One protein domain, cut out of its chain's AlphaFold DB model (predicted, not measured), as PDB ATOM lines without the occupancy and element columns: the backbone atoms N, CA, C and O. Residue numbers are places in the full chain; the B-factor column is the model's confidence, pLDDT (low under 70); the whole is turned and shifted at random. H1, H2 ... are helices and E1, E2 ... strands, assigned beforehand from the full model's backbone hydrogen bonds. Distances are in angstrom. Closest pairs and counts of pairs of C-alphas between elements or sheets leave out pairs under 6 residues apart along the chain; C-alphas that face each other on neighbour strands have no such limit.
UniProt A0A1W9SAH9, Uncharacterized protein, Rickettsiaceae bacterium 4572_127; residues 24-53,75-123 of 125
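Overview. This is residues 24 to 53 and 75 to 123 of the 125 residues of an uncharacterized protein of Rickettsiaceae bacterium 4572_127 (UniProt A0A1W9SAH9). A ribbon of two parallel strands, E1 and E2, side by side, has two helices over one of its faces, H1 mainly beneath E2 and H2 mainly beneath E1. A long unnamed stretch, residues 86 to 107, runs on past the end of E2, turns near Glu 90 and comes back along the side of E2 away from E1 before it reaches H2; residues 121 to 122, after H2, pair with E1. The printed part has 79 residues, with two named strands and two named helices in the order E1, H1, E2, H2; the class is mixed, helices and strands, with under half of the residues in named elements. The whole is compact, with a radius of gyration of the C-alphas of 12.1 A, yet only just elongated, spanning 37 by 24 by 20 A.

Arrangement. E1, residues 26 to 33, and E2, residues 78 to 85, are parallel neighbours, with 21 degrees between their directions. C-alphas 29 and 81 face each other at 4.6 A; N 29 and O 80 are within hydrogen-bond range at 2.8 A, as are N 82 and O 29 at 2.8 A. H1, residues 38 to 49, comes closest to E2 at the C-alphas of Met 38 and Ser 85, 6.8 A apart. For H2, residues 108 to 117, and E1 the closest C-alphas are those of Asp 27 and Pro 108, 6.7 A apart. H1 and H2 touch, H1 with residues 44 to 49 alone; the closest C-alphas, of Cys 48 and Tyr 111, are 5.4 A apart. The two helices run opposite ways at a steep tilt of 49 degrees. In H1 and H2 every O i to N i+4 pair is within hydrogen-bond range. Residues 31 to 32 of E1 pair with residues 121 to 122, antiparallel.

Along the chain. E1 begins at C-alpha 26, (164.903, 204.324, 207.726), and is 22.3 A long from first to last C-alpha. E2 is 23.2 A long and ends at C-alpha 85, (169.204, 226.171, 210.247). H1 measures 16.3 A. H2 measures 14.2 A and ends at C-alpha 117, (164.627, 218.239, 225.093).

Size, cuts and confidence. The two C-alphas farthest apart, those of Glu 90 and Gly 104, are 37.4 A apart. Residues 54 to 74 are cut out, and C-alphas 53 and 75 are 21.4 A apart across the cut, which falls in the link from H1 to E2. The link from E1 to H1 is tight, with 4 residues, and that from E2 to H2 is long, with 22. The mean pLDDT of the printed part is 70.4; residues 24 to 26, 51 to 53, 75 to 79 and 85 to 106 are under 70.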
ATOM      1  N   GLU A  24     162.588 202.950 203.132       56.44
ATOM      2  CA  GLU A  24     161.361 202.604 203.860       56.44
ATOM      3  C   GLU A  24     161.648 202.053 205.266       56.44
ATOM      4  O   GLU A  24     160.814 202.193 206.154       56.44
ATOM      5  N   ASP A  25     162.842 201.490 205.486       55.66
ATOM      6  CA  ASP A  25     163.286 200.960 206.783       55.66
ATOM      7  C   ASP A  25     164.080 202.000 207.602       55.66
ATOM      8  O   ASP A  25     164.656 201.685 208.650       55.66
ATOM      9  N   ALA A  26     164.169 203.235 207.102       63.25
ATOM     10  CA  ALA A  26     164.903 204.324 207.726       63.25
ATOM     11  C   ALA A  26     163.981 205.161 208.623       63.25
ATOM     12  O   ALA A  26     162.983 205.719 208.167       63.25
ATOM     13  N   ASP A  27     164.369 205.351 209.886       71.25
ATOM     14  CA  ASP A  27     163.731 206.347 210.745       71.25
ATOM     15  C   ASP A  27     164.250 207.736 210.364       71.25
ATOM     16  O   ASP A  27     165.341 208.153 210.773       71.25
ATOM     17  N   LEU A  28     163.470 208.440 209.546       73.38
ATOM     18  CA  LEU A  28     163.789 209.771 209.043       73.38
ATOM     19  C   LEU A  28     163.264 210.846 209.994       73.38
ATOM     20  O   LEU A  28     162.071 210.944 210.263       73.38
ATOM     21  N   PHE A  29     164.169 211.701 210.451       78.44
ATOM     22  CA  PHE A  29     163.863 212.884 211.235       78.44
ATOM     23  C   PHE A  29     164.306 214.132 210.489       78.44
ATOM     24  O   PHE A  29     165.431 214.210 209.989       78.44
ATOM     25  N   HIS A  30     163.464 215.153 210.488       82.88
ATOM     26  CA  HIS A  30     163.829 216.470 209.996       82.88
ATOM     27  C   HIS A  30     163.690 217.461 211.146       82.88
ATOM     28  O   HIS A  30     162.646 217.547 211.783       82.88
ATOM     29  N   TRP A  31     164.791 218.127 211.485       85.81
ATOM     30  CA  TRP A  31     164.875 219.015 212.638       85.81
ATOM     31  C   TRP A  31     165.032 220.457 212.194       85.81
ATOM     32  O   TRP A  31     165.826 220.757 211.308       85.81
ATOM     33  N   GLU A  32     164.383 221.364 212.904       85.75
ATOM     34  CA  GLU A  32     164.647 222.794 212.810       85.75
ATOM     35  C   GLU A  32     164.953 223.389 214.183       85.75
ATOM     36  O   GLU A  32     164.497 222.904 215.224       85.75
ATOM     37  N   ASN A  33     165.770 224.442 214.180       83.94
ATOM     38  CA  ASN A  33     166.004 225.284 215.345       83.94
ATOM     39  C   ASN A  33     166.570 226.647 214.909       83.94
ATOM     40  O   ASN A  33     167.544 226.721 214.157       83.94
ATOM     41  N   GLU A  34     165.969 227.725 215.409       78.06
ATOM     42  CA  GLU A  34     166.287 229.108 215.025       78.06
ATOM     43  C   GLU A  34     167.601 229.642 215.594       78.06
ATOM     44  O   GLU A  34     168.228 230.528 215.016       78.06
ATOM     45  N   HIS A  35     168.054 229.079 216.708       81.75
ATOM     46  CA  HIS A  35     169.183 229.593 217.479       81.75
ATOM     47  C   HIS A  35     170.407 228.674 217.428       81.75
ATOM     48  O   HIS A  35     171.415 228.924 218.093       81.75
ATOM     49  N   VAL A  36     170.337 227.594 216.651       79.94
ATOM     50  CA  VAL A  36     171.362 226.553 216.616       79.94
ATOM     51  C   VAL A  36     172.157 226.614 215.322       79.94
ATOM     52  O   VAL A  36     171.644 226.470 214.216       79.94
ATOM     53  N   THR A  37     173.474 226.718 215.483       79.56
ATOM     54  CA  THR A  37     174.412 226.546 214.373       79.56
ATOM     55  C   THR A  37     174.484 225.085 213.939       79.56
ATOM     56  O   THR A  37     174.367 224.163 214.748       79.56
ATOM     57  N   MET A  38     174.874 224.857 212.688       75.44
ATOM     58  CA  MET A  38     175.118 223.507 212.178       75.44
ATOM     59  C   MET A  38     176.113 222.694 213.033       75.44
ATOM     60  O   MET A  38     175.955 221.493 213.245       75.44
ATOM     61  N   ARG A  39     177.151 223.347 213.575       77.00
ATOM     62  CA  ARG A  39     178.130 222.677 214.453       77.00
ATOM     63  C   ARG A  39     177.500 222.222 215.765       77.00
ATOM     64  O   ARG A  39     177.898 221.187 216.300       77.00
ATOM     65  N   GLN A  40     176.570 223.015 216.285       83.06
ATOM     66  CA  GLN A  40     175.848 222.708 217.505       83.06
ATOM     67  C   GLN A  40     174.866 221.551 217.268       83.06
ATOM     68  O   GLN A  40     174.907 220.595 218.040       83.06
ATOM     69  N   PHE A  41     174.144 221.541 216.139       83.75
ATOM     70  CA  PHE A  41     173.331 220.393 215.710       83.75
ATOM     71  C   PHE A  41     174.142 219.099 215.647       83.75
ATOM     72  O   PHE A  41     173.788 218.121 216.296       83.75
ATOM     73  N   VAL A  42     175.289 219.090 214.958       78.75
ATOM     74  CA  VAL A  42     176.134 217.885 214.851       78.75
ATOM     75  C   VAL A  42     176.588 217.372 216.226       78.75
ATOM     76  O   VAL A  42     176.696 216.162 216.432       78.75
ATOM     77  N   ARG A  43     176.876 218.273 217.172       82.25
ATOM     78  CA  ARG A  43     177.270 217.909 218.542       82.25
ATOM     79  C   ARG A  43     176.099 217.302 219.310       82.25
ATOM     80  O   ARG A  43     176.259 216.264 219.950       82.25
ATOM     81  N   ASP A  44     174.944 217.946 219.241       86.75
ATOM     82  CA  ASP A  44     173.729 217.525 219.926       86.75
ATOM     83  C   ASP A  44     173.201 216.201 219.390       86.75
ATOM     84  O   ASP A  44     172.919 215.303 220.177       86.75
ATOM     85  N   HIS A  45     173.183 216.049 218.070       81.62
ATOM     86  CA  HIS A  45     172.840 214.822 217.372       81.62
ATOM     87  C   HIS A  45     173.726 213.652 217.825       81.62
ATOM     88  O   HIS A  45     173.212 212.631 218.273       81.62
ATOM     89  N   LYS A  46     175.060 213.812 217.823       78.25
ATOM     90  CA  LYS A  46     175.992 212.775 218.318       78.25
ATOM     91  C   LYS A  46     175.752 212.428 219.782       78.25
ATOM     92  O   LYS A  46     175.750 211.252 220.142       78.25
ATOM     93  N   LYS A  47     175.516 213.447 220.614       83.06
ATOM     94  CA  LYS A  47     175.206 213.268 222.035       83.06
ATOM     95  C   LYS A  47     173.895 212.505 222.230       83.06
ATOM     96  O   LYS A  47     173.839 211.627 223.084       83.06
ATOM     97  N   CYS A  48     172.865 212.814 221.444       83.25
ATOM     98  CA  CYS A  48     171.566 212.148 221.505       83.25
ATOM     99  C   CYS A  48     171.588 210.730 220.941       83.25
ATOM    100  O   CYS A  48     170.884 209.867 221.456       83.25
ATOM    101  N   LEU A  49     172.439 210.467 219.950       78.50
ATOM    102  CA  LEU A  49     172.713 209.113 219.486       78.50
ATOM    103  C   LEU A  49     173.508 208.291 220.502       78.50
ATOM    104  O   LEU A  49     173.552 207.080 220.365       78.50
ATOM    105  N   GLY A  50     174.143 208.907 221.505       72.44
ATOM    106  CA  GLY A  50     175.046 208.198 222.416       72.44
ATOM    107  C   GLY A  50     176.341 207.741 221.738       72.44
ATOM    108  O   GLY A  50     177.055 206.903 222.283       72.44
ATOM    109  N   ALA A  51     176.656 208.287 220.558       63.12
ATOM    110  CA  ALA A  51     177.914 208.015 219.884       63.12
ATOM    111  C   ALA A  51     179.065 208.602 220.721       63.12
ATOM    112  O   ALA A  51     178.963 209.753 221.165       63.12
ATOM    113  N   PRO A  52     180.167 207.862 220.939       54.97
ATOM    114  CA  PRO A  52     181.310 208.404 221.655       54.97
ATOM    115  C   PRO A  52     181.794 209.682 220.959       54.97
ATOM    116  O   PRO A  52     181.906 209.740 219.735       54.97
ATOM    117  N   GLU A  53     182.103 210.712 221.751       47.47
ATOM    118  CA  GLU A  53     182.521 212.051 221.298       47.47
ATOM    119  C   GLU A  53     183.692 212.009 220.291       47.47
ATOM    120  O   GLU A  53     183.839 212.888 219.438       47.47
ATOM    121  N   ARG A  75     174.388 202.261 204.760       47.91
ATOM    122  CA  ARG A  75     173.310 201.391 205.207       47.91
ATOM    123  C   ARG A  75     172.107 202.267 205.559       47.91
ATOM    124  O   ARG A  75     172.205 203.085 206.474       47.91
ATOM    125  N   TRP A  76     171.048 202.196 204.746       47.84
ATOM    126  CA  TRP A  76     169.837 203.000 204.952       47.84
ATOM    127  C   TRP A  76     169.057 202.517 206.174       47.84
ATOM    128  O   TRP A  76     168.293 203.290 206.739       47.84
ATOM    129  N   ASP A  77     169.334 201.302 206.650       48.44
ATOM    130  CA  ASP A  77     168.858 200.791 207.927       48.44
ATOM    131  C   ASP A  77     169.345 201.669 209.092       48.44
ATOM    132  O   ASP A  77     170.543 201.799 209.378       48.44
ATOM    133  N   GLY A  78     168.380 202.281 209.782       58.53
ATOM    134  CA  GLY A  78     168.590 203.019 211.020       58.53
ATOM    135  C   GLY A  78     168.123 204.471 210.980       58.53
ATOM    136  O   GLY A  78     167.253 204.857 210.209       58.53
ATOM    137  N   LEU A  79     168.689 205.275 211.882       69.31
ATOM    138  CA  LEU A  79     168.243 206.640 212.125       69.31
ATOM    139  C   LEU A  79     168.947 207.635 211.211       69.31
ATOM    140  O   LEU A  79     170.176 207.742 211.239       69.31
ATOM    141  N   TRP A  80     168.155 208.423 210.497       70.56
ATOM    142  CA  TRP A  80     168.604 209.492 209.622       70.56
ATOM    143  C   TRP A  80     168.018 210.809 210.094       70.56
ATOM    144  O   TRP A  80     166.828 210.914 210.361       70.56
ATOM    145  N   ALA A  81     168.857 211.831 210.220       73.56
ATOM    146  CA  ALA A  81     168.416 213.133 210.687       73.56
ATOM    147  C   ALA A  81     168.936 214.222 209.768       73.56
ATOM    148  O   ALA A  81     170.143 214.301 209.565       73.56
ATOM    149  N   THR A  82     168.038 215.071 209.285       74.56
ATOM    150  CA  THR A  82     168.339 216.299 208.545       74.56
ATOM    151  C   THR A  82     168.093 217.516 209.435       74.56
ATOM    152  O   THR A  82     167.350 217.430 210.414       74.56
ATOM    153  N   PHE A  83     168.751 218.641 209.138       78.12
ATOM    154  CA  PHE A  83     168.639 219.861 209.939       78.12
ATOM    155  C   PHE A  83     168.525 221.113 209.078       78.12
ATOM    156  O   PHE A  83     169.403 221.393 208.263       78.12
ATOM    157  N   GLU A  84     167.481 221.897 209.309       74.00
ATOM    158  CA  GLU A  84     167.307 223.221 208.729       74.00
ATOM    159  C   GLU A  84     167.704 224.294 209.753       74.00
ATOM    160  O   GLU A  84     167.075 224.468 210.798       74.00
ATOM    161  N   SER A  85     168.784 225.019 209.449       67.62
ATOM    162  CA  SER A  85     169.204 226.171 210.247       67.62
ATOM    163  C   SER A  85     168.482 227.421 209.763       67.62
ATOM    164  O   SER A  85     168.692 227.847 208.626       67.62
ATOM    165  N   LYS A  86     167.719 228.068 210.649       66.56
ATOM    166  CA  LYS A  86     167.142 229.401 210.393       66.56
ATOM    167  C   LYS A  86     168.065 230.546 210.835       66.56
ATOM    168  O   LYS A  86     167.709 231.711 210.703       66.56
ATOM    169  N   GLN A  87     169.285 230.234 211.293       61.09
ATOM    170  CA  GLN A  87     170.258 231.220 211.783       61.09
ATOM    171  C   GLN A  87     170.587 232.322 210.753       61.09
ATOM    172  O   GLN A  87     171.017 233.409 211.132       61.09
ATOM    173  N   TYR A  88     170.410 232.049 209.458       57.00
ATOM    174  CA  TYR A  88     170.786 232.957 208.370       57.00
ATOM    175  C   TYR A  88     169.599 233.691 207.707       57.00
ATOM    176  O   TYR A  88     169.793 234.306 206.663       57.00
ATOM    177  N   GLY A  89     168.402 233.695 208.310       58.69
ATOM    178  CA  GLY A  89     167.254 234.475 207.815       58.69
ATOM    179  C   GLY A  89     166.660 233.968 206.489       58.69
ATOM    180  O   GLY A  89     166.711 232.774 206.203       58.69
ATOM    181  N   GLU A  90     166.081 234.869 205.682       51.19
ATOM    182  CA  GLU A  90     165.313 234.552 204.454       51.19
ATOM    183  C   GLU A  90     166.127 233.917 203.309       51.19
ATOM    184  O   GLU A  90     165.557 233.319 202.402       51.19
ATOM    185  N   THR A  91     167.461 233.954 203.362       48.97
ATOM    186  CA  THR A  91     168.345 233.169 202.476       48.97
ATOM    187  C   THR A  91     168.590 231.747 202.993       48.97
ATOM    188  O   THR A  91     169.570 231.111 202.599       48.97
ATOM    189  N   GLY A  92     167.697 231.264 203.871       45.34
ATOM    190  CA  GLY A  92     167.694 229.983 204.574       45.34
ATOM    191  C   GLY A  92     168.409 228.882 203.811       45.34
ATOM    192  O   GLY A  92     167.844 228.214 202.945       45.34
ATOM    193  N   GLN A  93     169.689 228.695 204.134       46.56
ATOM    194  CA  GLN A  93     170.478 227.606 203.591       46.56
ATOM    195  C   GLN A  93     169.946 226.310 204.205       46.56
ATOM    196  O   GLN A  93     170.436 225.842 205.238       46.56
ATOM    197  N   ARG A  94     168.928 225.730 203.555       52.28
ATOM    198  CA  ARG A  94     168.429 224.373 203.785       52.28
ATOM    199  C   ARG A  94     169.558 223.392 203.545       52.28
ATOM    200  O   ARG A  94     169.773 222.894 202.443       52.28
ATOM    201  N   THR A  95     170.345 223.162 204.582       50.97
ATOM    202  CA  THR A  95     171.495 222.277 204.502       50.97
ATOM    203  C   THR A  95     171.065 220.923 205.026       50.97
ATOM    204  O   THR A  95     171.205 220.630 206.208       50.97
ATOM    205  N   SER A  96     170.546 220.086 204.130       49.50
ATOM    206  CA  SER A  96     170.263 218.686 204.437       49.50
ATOM    207  C   SER A  96     171.571 217.976 204.769       49.50
ATOM    208  O   SER A  96     172.342 217.609 203.885       49.50
ATOM    209  N   LEU A  97     171.865 217.824 206.057       54.88
ATOM    210  CA  LEU A  97     172.935 216.945 206.498       54.88
ATOM    211  C   LEU A  97     172.358 215.565 206.718       54.88
ATOM    212  O   LEU A  97     171.430 215.417 207.489       54.88
ATOM    213  N   SER A  98     172.944 214.564 206.080       50.75
ATOM    214  CA  SER A  98     172.691 213.169 206.387       50.75
ATOM    215  C   SER A  98     173.888 212.643 207.178       50.75
ATOM    216  O   SER A  98     174.999 212.555 206.645       50.75
ATOM    217  N   VAL A  99     173.710 212.352 208.463       51.81
ATOM    218  CA  VAL A  99     174.756 211.696 209.259       51.81
ATOM    219  C   VAL A  99     174.452 210.194 209.266       51.81
ATOM    220  O   VAL A  99     173.321 209.838 209.588       51.81
ATOM    221  N   PRO A 100     175.406 209.328 208.865       47.78
ATOM    222  CA  PRO A 100     175.157 207.898 208.705       47.78
ATOM    223  C   PRO A 100     174.795 207.214 210.025       47.78
ATOM    224  O   PRO A 100     175.162 207.680 211.109       47.78
ATOM    225  N   SER A 101     174.082 206.097 209.880       48.09
ATOM    226  CA  SER A 101     173.320 205.450 210.938       48.09
ATOM    227  C   SER A 101     174.154 204.920 212.111       48.09
ATOM    228  O   SER A 101     175.323 204.540 212.007       48.09
ATOM    229  N   ASN A 102     173.482 204.950 213.263       48.56
ATOM    230  CA  ASN A 102     173.598 204.066 214.417       48.56
ATOM    231  C   ASN A 102     174.785 203.082 214.431       48.56
ATOM    232  O   ASN A 102     174.724 201.988 213.883       48.56
ATOM    233  N   GLY A 103     175.767 203.362 215.288       49.22
ATOM    234  CA  GLY A 103     176.589 202.306 215.893       49.22
ATOM    235  C   GLY A 103     175.849 201.505 216.982       49.22
ATOM    236  O   GLY A 103     176.483 201.037 217.920       49.22
ATOM    237  N   GLY A 104     174.515 201.385 216.902       51.56
ATOM    238  CA  GLY A 104     173.696 200.628 217.860       51.56
ATOM    239  C   GLY A 104     173.444 201.307 219.215       51.56
ATOM    240  O   GLY A 104     173.216 200.616 220.203       51.56
ATOM    241  N   TYR A 105     173.495 202.640 219.301       54.81
ATOM    242  CA  TYR A 105     173.581 203.335 220.597       54.81
ATOM    243  C   TYR A 105     172.258 203.958 221.113       54.81
ATOM    244  O   TYR A 105     172.133 204.187 222.320       54.81
ATOM    245  N   SER A 106     171.236 204.183 220.268       63.03
ATOM    246  CA  SER A 106     169.926 204.725 220.693       63.03
ATOM    247  C   SER A 106     168.753 204.241 219.828       63.03
ATOM    248  O   SER A 106     168.864 204.201 218.604       63.03
ATOM    249  N   SER A 107     167.599 203.958 220.453       76.31
ATOM    250  CA  SER A 107     166.326 203.771 219.736       76.31
ATOM    251  C   SER A 107     165.820 205.099 219.138       76.31
ATOM    252  O   SER A 107     166.163 206.164 219.677       76.31
ATOM    253  N   PRO A 108     164.986 205.064 218.078       78.19
ATOM    254  CA  PRO A 108     164.415 206.260 217.447       78.19
ATOM    255  C   PRO A 108     163.682 207.172 218.435       78.19
ATOM    256  O   PRO A 108     163.967 208.366 218.509       78.19
ATOM    257  N   ASP A 109     162.842 206.607 219.303       82.69
ATOM    258  CA  ASP A 109     162.108 207.369 220.321       82.69
ATOM    259  C   ASP A 109     163.019 208.051 221.340       82.69
ATOM    260  O   ASP A 109     162.774 209.180 221.778       82.69
ATOM    261  N   ARG A 110     164.085 207.363 221.763       83.50
ATOM    262  CA  ARG A 110     165.053 207.930 222.706       83.50
ATOM    263  C   ARG A 110     165.802 209.094 222.065       83.50
ATOM    264  O   ARG A 110     165.996 210.114 222.730       83.50
ATOM    265  N   TYR A 111     166.167 208.957 220.793       85.38
ATOM    266  CA  TYR A 111     166.777 210.025 220.015       85.38
ATOM    267  C   TYR A 111     165.820 211.217 219.862       85.38
ATOM    268  O   TYR A 111     166.185 212.329 220.247       85.38
ATOM    269  N   ARG A 112     164.578 210.977 219.413       86.62
ATOM    270  CA  ARG A 112     163.529 211.997 219.246       86.62
ATOM    271  C   ARG A 112     163.332 212.801 220.529       86.62
ATOM    272  O   ARG A 112     163.463 214.021 220.525       86.62
ATOM    273  N   ARG A 113     163.118 212.122 221.663       89.56
ATOM    274  CA  ARG A 113     162.957 212.777 222.974       89.56
ATOM    275  C   ARG A 113     164.182 213.597 223.381       89.56
ATOM    276  O   ARG A 113     164.032 214.662 223.975       89.56
ATOM    277  N   CYS A 114     165.391 213.119 223.083       90.44
ATOM    278  CA  CYS A 114     166.617 213.856 223.384       90.44
ATOM    279  C   CYS A 114     166.738 215.144 222.557       90.44
ATOM    280  O   CYS A 114     167.098 216.183 223.110       90.44
ATOM    281  N   MET A 115     166.412 215.083 221.265       91.06
ATOM    282  CA  MET A 115     166.418 216.244 220.373       91.06
ATOM    283  C   MET A 115     165.351 217.266 220.782       91.06
ATOM    284  O   MET A 115     165.673 218.439 220.955       91.06
ATOM    285  N   ILE A 116     164.127 216.825 221.084       91.81
ATOM    286  CA  ILE A 116     163.057 217.703 221.591       91.81
ATOM    287  C   ILE A 116     163.478 218.392 222.897       91.81
ATOM    288  O   ILE A 116     163.328 219.601 223.039       91.81
ATOM    289  N   LYS A 117     164.103 217.664 223.836       93.12
ATOM    290  CA  LYS A 117     164.627 218.239 225.093       93.12
ATOM    291  C   LYS A 117     165.695 219.321 224.865       93.12
ATOM    292  O   LYS A 117     165.977 220.110 225.763       93.12
ATOM    293  N   LYS A 118     166.317 219.345 223.687       90.69
ATOM    294  CA  LYS A 118     167.296 220.353 223.265       90.69
ATOM    295  C   LYS A 118     166.679 221.468 222.413       90.69
ATOM    296  O   LYS A 118     167.427 222.221 221.797       90.69
ATOM    297  N   ASN A 119     165.352 221.592 222.413       92.06
ATOM    298  CA  ASN A 119     164.578 222.598 221.685       92.06
ATOM    299  C   ASN A 119     164.649 222.469 220.156       92.06
ATOM    300  O   ASN A 119     164.502 223.465 219.456       92.06
ATOM    301  N   TYR A 120     164.898 221.274 219.618       89.75
ATOM    302  CA  TYR A 120     164.699 221.038 218.187       89.75
ATOM    303  C   TYR A 120     163.232 220.694 217.933       89.75
ATOM    304  O   TYR A 120     162.674 219.843 218.632       89.75
ATOM    305  N   ALA A 121     162.626 221.336 216.938       89.19
ATOM    306  CA  ALA A 121     161.295 220.981 216.466       89.19
ATOM    307  C   ALA A 121     161.421 219.981 215.314       89.19
ATOM    308  O   ALA A 121     162.258 220.149 214.427       89.19
ATOM    309  N   GLU A 122     160.633 218.910 215.373       86.88
ATOM    310  CA  GLU A 122     160.535 217.943 214.283       86.88
ATOM    311  C   GLU A 122     159.560 218.499 213.250       86.88
ATOM    312  O   GLU A 122     158.403 218.770 213.572       86.88
ATOM    313  N   ILE A 123     160.032 218.685 212.026       80.12
ATOM    314  CA  ILE A 123     159.224 219.148 210.904       80.12
ATOM    315  C   ILE A 123     158.890 217.944 210.028       80.12
ATOM    316  O   ILE A 123     159.768 217.179 209.647       80.12
TER     317      ILE A 123